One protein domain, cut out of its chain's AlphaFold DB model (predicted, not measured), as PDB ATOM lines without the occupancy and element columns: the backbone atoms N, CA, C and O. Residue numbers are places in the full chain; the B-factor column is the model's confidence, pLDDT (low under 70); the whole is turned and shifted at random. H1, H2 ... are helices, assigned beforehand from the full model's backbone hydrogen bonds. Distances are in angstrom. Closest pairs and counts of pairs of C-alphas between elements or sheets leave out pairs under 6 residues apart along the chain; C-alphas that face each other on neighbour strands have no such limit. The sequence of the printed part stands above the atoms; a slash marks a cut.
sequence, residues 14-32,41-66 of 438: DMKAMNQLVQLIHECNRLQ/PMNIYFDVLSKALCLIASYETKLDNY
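AT A GLANCE: This is residues 14 to 32 and 41 to 66 of the 438 residues of the protein "Putative reverse transcriptase" of Operophtera brumata (winter moth) (UniProt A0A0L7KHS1). Two long helices, H2 and the shorter H1, run nearly side by side in opposite ways and make a narrow rod, with the last part of H2, residues 60 to 66, sticking out past their contact. No third named element covers the pair, and of the 10 residues between the two helices in the chain 8 are not printed. The printed part has 45 residues with two named helices, H1 then H2 along the chain, and no named strand; the class is all helix. It is loose, with a radius of gyration of the C-alphas of 11.9 A, and its C-alphas span 39 by 18 by 12 A.

IN THESE COORDINATES: H2, the longest helix, holds residues 43 to 66 and measures 34.9 A from C-alpha 43 at (152.471, 155.331, 162.548) to C-alpha 66 at (164.667, 130.310, 141.484). H1 holds residues 14 to 32 and measures 27.5 A, beginning with C-alpha 14 at (171.805, 137.266, 150.290). Residues 41 and 42 come before H2 and belong to no named element.

HOW THE PARTS SIT: H2 touches H1 with residues 48 to 55 alone, and H1 touches H2 with residues 21 to 28 alone. There are 5 pairs of C-alphas within 8 A, and the closest C-alphas of the two helices, those of Val 48 and Cys 28, are 7.4 A apart. The two lines stand at a shallow tilt of 28 degrees and run opposite ways. The centres are 12.1 A apart. Residues 60 to 66 of H2 stand free. In H1 and H2 every O i to N i+4 pair is within hydrogen-bond range.

THE WHOLE: The two C-alphas farthest apart, those of Pro 41 and Tyr 66, are 39.1 A apart. Residues 33 to 40 are cut out, and C-alphas 32 and 41 are 12.7 A apart across the cut. The link from H1 to H2 runs across this cut. The mean pLDDT of the printed part is 73.1; residues 14 to 26, 28 to 32 and 43 are under 70.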
ATOM      1  N   ASP A  14     172.865 138.064 149.659       61.50
ATOM      2  CA  ASP A  14     171.805 137.266 150.290       61.50
ATOM      3  C   ASP A  14     171.970 137.235 151.812       61.50
ATOM      4  O   ASP A  14     170.995 137.406 152.545       61.50
ATOM      5  N   MET A  15     173.212 137.132 152.293       63.94
ATOM      6  CA  MET A  15     173.519 137.245 153.720       63.94
ATOM      7  C   MET A  15     173.201 138.635 154.282       63.94
ATOM      8  O   MET A  15     172.624 138.746 155.362       63.94
ATOM      9  N   LYS A  16     173.529 139.709 153.551       66.56
ATOM     10  CA  LYS A  16     173.220 141.082 153.975       66.56
ATOM     11  C   LYS A  16     171.712 141.323 154.075       66.56
ATOM     12  O   LYS A  16     171.271 141.971 155.020       66.56
ATOM     13  N   ALA A  17     170.931 140.774 153.145       64.00
ATOM     14  CA  ALA A  17     169.474 140.866 153.169       64.00
ATOM     15  C   ALA A  17     168.850 140.046 154.319       64.00
ATOM     16  O   ALA A  17     167.964 140.550 155.005       64.00
ATOM     17  N   MET A  18     169.359 138.838 154.603       58.53
ATOM     18  CA  MET A  18     168.929 138.064 155.781       58.53
ATOM     19  C   MET A  18     169.227 138.795 157.093       58.53
ATOM     20  O   MET A  18     168.364 138.864 157.962       58.53
ATOM     21  N   ASN A  19     170.405 139.406 157.227       62.41
ATOM     22  CA  ASN A  19     170.742 140.183 158.421       62.41
ATOM     23  C   ASN A  19     169.834 141.412 158.598       62.41
ATOM     24  O   ASN A  19     169.489 141.750 159.727       62.41
ATOM     25  N   GLN A  20     169.406 142.055 157.505       69.06
ATOM     26  CA  GLN A  20     168.428 143.149 157.556       69.06
ATOM     27  C   GLN A  20     167.046 142.668 158.016       69.06
ATOM     28  O   GLN A  20     166.414 143.343 158.824       69.06
ATOM     29  N   LEU A  21     166.600 141.493 157.560       63.56
ATOM     30  CA  LEU A  21     165.346 140.882 158.016       63.56
ATOM     31  C   LEU A  21     165.395 140.557 159.517       63.56
ATOM     32  O   LEU A  21     164.469 140.892 160.249       63.56
ATOM     33  N   VAL A  22     166.498 139.967 159.987       64.75
ATOM     34  CA  VAL A  22     166.709 139.645 161.409       64.75
ATOM     35  C   VAL A  22     166.724 140.910 162.273       64.75
ATOM     36  O   VAL A  22     166.116 140.927 163.341       64.75
ATOM     37  N   GLN A  23     167.359 141.991 161.806       69.56
ATOM     38  CA  GLN A  23     167.322 143.287 162.492       69.56
ATOM     39  C   GLN A  23     165.900 143.853 162.581       69.56
ATOM     40  O   GLN A  23     165.512 144.326 163.647       69.56
ATOM     41  N   LEU A  24     165.108 143.750 161.506       69.94
ATOM     42  CA  LEU A  24     163.718 144.211 161.495       69.94
ATOM     43  C   LEU A  24     162.848 143.426 162.492       69.94
ATOM     44  O   LEU A  24     162.068 144.025 163.225       69.94
ATOM     45  N   ILE A  25     163.019 142.100 162.556       67.88
ATOM     46  CA  ILE A  25     162.311 141.232 163.511       67.88
ATOM     47  C   ILE A  25     162.680 141.602 164.953       67.88
ATOM     48  O   ILE A  25     161.800 141.745 165.801       67.88
ATOM     49  N   HIS A  26     163.967 141.820 165.237       65.06
ATOM     50  CA  HIS A  26     164.402 142.266 166.560       65.06
ATOM     51  C   HIS A  26     163.831 143.634 166.941       65.06
ATOM     52  O   HIS A  26     163.479 143.845 168.101       65.06
ATOM     53  N   GLU A  27     163.720 144.562 165.990       70.25
ATOM     54  CA  GLU A  27     163.157 145.885 166.242       70.25
ATOM     55  C   GLU A  27     161.638 145.836 166.472       70.25
ATOM     56  O   GLU A  27     161.157 146.496 167.395       70.25
ATOM     57  N   CYS A  28     160.905 144.983 165.741       62.28
ATOM     58  CA  CYS A  28     159.500 144.659 166.027       62.28
ATOM     59  C   CYS A  28     159.319 144.140 167.456       62.28
ATOM     60  O   CYS A  28     158.497 144.673 168.201       62.28
ATOM     61  N   ASN A  29     160.111 143.141 167.851       60.47
ATOM     62  CA  ASN A  29     160.006 142.523 169.174       60.47
ATOM     63  C   ASN A  29     160.369 143.527 170.280       60.47
ATOM     64  O   ASN A  29     159.658 143.649 171.273       60.47
ATOM     65  N   ARG A  30     161.411 144.349 170.077       69.50
ATOM     66  CA  ARG A  30     161.788 145.420 171.018       69.50
ATOM     67  C   ARG A  30     160.661 146.436 171.224       69.50
ATOM     68  O   ARG A  30     160.446 146.874 172.350       69.50
ATOM     69  N   LEU A  31     159.964 146.821 170.151       62.06
ATOM     70  CA  LEU A  31     158.838 147.759 170.203       62.06
ATOM     71  C   LEU A  31     157.574 147.152 170.826       62.06
ATOM     72  O   LEU A  31     156.689 147.909 171.209       62.06
ATOM     73  N   GLN A  32     157.464 145.826 170.926       58.56
ATOM     74  CA  GLN A  32     156.400 145.165 171.686       58.56
ATOM     75  C   GLN A  32     156.716 145.148 173.192       58.56
ATOM     76  O   GLN A  32     155.823 145.406 174.001       58.56
ATOM     77  N   PRO A  41     153.195 156.092 168.840       70.25
ATOM     78  CA  PRO A  41     152.263 156.469 167.787       70.25
ATOM     79  C   PRO A  41     152.140 155.331 166.765       70.25
ATOM     80  O   PRO A  41     153.142 154.885 166.204       70.25
ATOM     81  N   MET A  42     150.900 154.903 166.494       70.62
ATOM     82  CA  MET A  42     150.504 153.862 165.523       70.62
ATOM     83  C   MET A  42     151.248 153.921 164.175       70.62
ATOM     84  O   MET A  42     151.456 152.895 163.530       70.62
ATOM     85  N   ASN A  43     151.704 155.107 163.771       69.44
ATOM     86  CA  ASN A  43     152.471 155.331 162.548       69.44
ATOM     87  C   ASN A  43     153.799 154.549 162.497       69.44
ATOM     88  O   ASN A  43     154.231 154.181 161.408       69.44
ATOM     89  N   ILE A  44     154.436 154.260 163.642       74.88
ATOM     90  CA  ILE A  44     155.695 153.491 163.681       74.88
ATOM     91  C   ILE A  44     155.436 152.023 163.329       74.88
ATOM     92  O   ILE A  44     156.155 151.455 162.511       74.88
ATOM     93  N   TYR A  45     154.378 151.420 163.881       72.19
ATOM     94  CA  TYR A  45     154.013 150.044 163.540       72.19
ATOM     95  C   TYR A  45     153.627 149.917 162.069       72.19
ATOM     96  O   TYR A  45     154.042 148.962 161.423       72.19
ATOM     97  N   PHE A  46     152.901 150.895 161.519       75.94
ATOM     98  CA  PHE A  46     152.534 150.887 160.103       75.94
ATOM     99  C   PHE A  46     153.766 150.918 159.181       75.94
ATOM    100  O   PHE A  46     153.830 150.150 158.225       75.94
ATOM    101  N   ASP A  47     154.768 151.747 159.489       75.75
ATOM    102  CA  ASP A  47     155.995 151.842 158.686       75.75
ATOM    103  C   ASP A  47     156.835 150.555 158.755       75.75
ATOM    104  O   ASP A  47     157.322 150.055 157.738       75.75
ATOM    105  N   VAL A  48     156.952 149.956 159.944       75.75
ATOM    106  CA  VAL A  48     157.661 148.681 160.125       75.75
ATOM    107  C   VAL A  48     156.936 147.537 159.409       75.75
ATOM    108  O   VAL A  48     157.573 146.761 158.692       75.75
ATOM    109  N   LEU A  49     155.608 147.464 159.527       77.38
ATOM    110  CA  LEU A  49     154.798 146.446 158.858       77.38
ATOM    111  C   LEU A  49     154.861 146.603 157.331       77.38
ATOM    112  O   LEU A  49     155.026 145.618 156.615       77.38
ATOM    113  N   SER A  50     154.817 147.840 156.827       84.12
ATOM    114  CA  SER A  50     154.963 148.129 155.399       84.12
ATOM    115  C   SER A  50     156.335 147.699 154.873       84.12
ATOM    116  O   SER A  50     156.418 147.094 153.804       84.12
ATOM    117  N   LYS A  51     157.418 147.958 155.619       82.81
ATOM    118  CA  LYS A  51     158.773 147.510 155.255       82.81
ATOM    119  C   LYS A  51     158.889 145.988 155.248       82.81
ATOM    120  O   LYS A  51     159.480 145.437 154.319       82.81
ATOM    121  N   ALA A  52     158.303 145.314 156.238       76.12
ATOM    122  CA  ALA A  52     158.269 143.857 156.297       76.12
ATOM    123  C   ALA A  52     157.514 143.261 155.097       76.12
ATOM    124  O   ALA A  52     158.038 142.371 154.432       76.12
ATOM    125  N   LEU A  53     156.339 143.801 154.755       78.62
ATOM    126  CA  LEU A  53     155.552 143.359 153.600       78.62
ATOM    127  C   LEU A  53     156.288 143.576 152.271       78.62
ATOM    128  O   LEU A  53     156.323 142.671 151.439       78.62
ATOM    129  N   CYS A  54     156.941 144.727 152.077       78.31
ATOM    130  CA  CYS A  54     157.767 144.965 150.889       78.31
ATOM    131  C   CYS A  54     158.934 143.973 150.782       78.31
ATOM    132  O   CYS A  54     159.275 143.527 149.685       78.31
ATOM    133  N   LEU A  55     159.550 143.623 151.913       79.31
ATOM    134  CA  LEU A  55     160.645 142.663 151.947       79.31
ATOM    135  C   LEU A  55     160.151 141.253 151.599       79.31
ATOM    136  O   LEU A  55     160.767 140.597 150.762       79.31
ATOM    137  N   ILE A  56     159.015 140.826 152.160       79.50
ATOM    138  CA  ILE A  56     158.363 139.544 151.845       79.50
ATOM    139  C   ILE A  56     158.048 139.452 150.347       79.50
ATOM    140  O   ILE A  56     158.513 138.519 149.694       79.50
ATOM    141  N   ALA A  57     157.387 140.460 149.770       82.81
ATOM    142  CA  ALA A  57     157.070 140.492 148.338       82.81
ATOM    143  C   ALA A  57     158.332 140.426 147.450       82.81
ATOM    144  O   ALA A  57     158.363 139.766 146.405       82.81
ATOM    145  N   SER A  58     159.428 141.066 147.880       85.12
ATOM    146  CA  SER A  58     160.716 140.951 147.187       85.12
ATOM    147  C   SER A  58     161.297 139.534 147.250       85.12
ATOM    148  O   SER A  58     162.003 139.142 146.316       85.12
ATOM    149  N   TYR A  59     161.070 138.789 148.333       81.12
ATOM    150  CA  TYR A  59     161.534 137.409 148.470       81.12
ATOM    151  C   TYR A  59     160.671 136.427 147.678       81.12
ATOM    152  O   TYR A  59     161.243 135.547 147.040       81.12
ATOM    153  N   GLU A  60     159.353 136.620 147.626       86.06
ATOM    154  CA  GLU A  60     158.454 135.844 146.756       86.06
ATOM    155  C   GLU A  60     158.914 135.926 145.296       86.06
ATOM    156  O   GLU A  60     159.207 134.907 144.674       86.06
ATOM    157  N   THR A  61     159.184 137.140 144.805       84.94
ATOM    158  CA  THR A  61     159.712 137.345 143.444       84.94
ATOM    159  C   THR A  61     161.054 136.629 143.216       84.94
ATOM    160  O   THR A  61     161.355 136.157 142.116       84.94
ATOM    161  N   LYS A  62     161.923 136.551 144.235       82.25
ATOM    162  CA  LYS A  62     163.191 135.808 144.128       82.25
ATOM    163  C   LYS A  62     162.958 134.299 144.098       82.25
ATOM    164  O   LYS A  62     163.640 133.622 143.331       82.25
ATOM    165  N   LEU A  63     162.033 133.788 144.908       81.25
ATOM    166  CA  LEU A  63     161.665 132.374 144.930       81.25
ATOM    167  C   LEU A  63     161.085 131.939 143.582       81.25
ATOM    168  O   LEU A  63     161.550 130.938 143.042       81.25
ATOM    169  N   ASP A  64     160.214 132.745 142.974       86.38
ATOM    170  CA  ASP A  64     159.687 132.494 141.626       86.38
ATOM    171  C   ASP A  64     160.807 132.429 140.576       86.38
ATOM    172  O   ASP A  64     160.856 131.533 139.730       86.38
ATOM    173  N   ASN A  65     161.786 133.337 140.662       85.06
ATOM    174  CA  ASN A  65     162.957 133.313 139.784       85.06
ATOM    175  C   ASN A  65     163.833 132.065 139.987       85.06
ATOM    176  O   ASN A  65     164.447 131.580 139.032       85.06
ATOM    177  N   TYR A  66     163.945 131.554 141.216       83.12
ATOM    178  CA  TYR A  66     164.667 130.310 141.484       83.12
ATOM    179  C   TYR A  66     163.903 129.088 140.972       83.12
ATOM    180  O   TYR A  66     164.535 128.218 140.373       83.12
TER     181      TYR A  66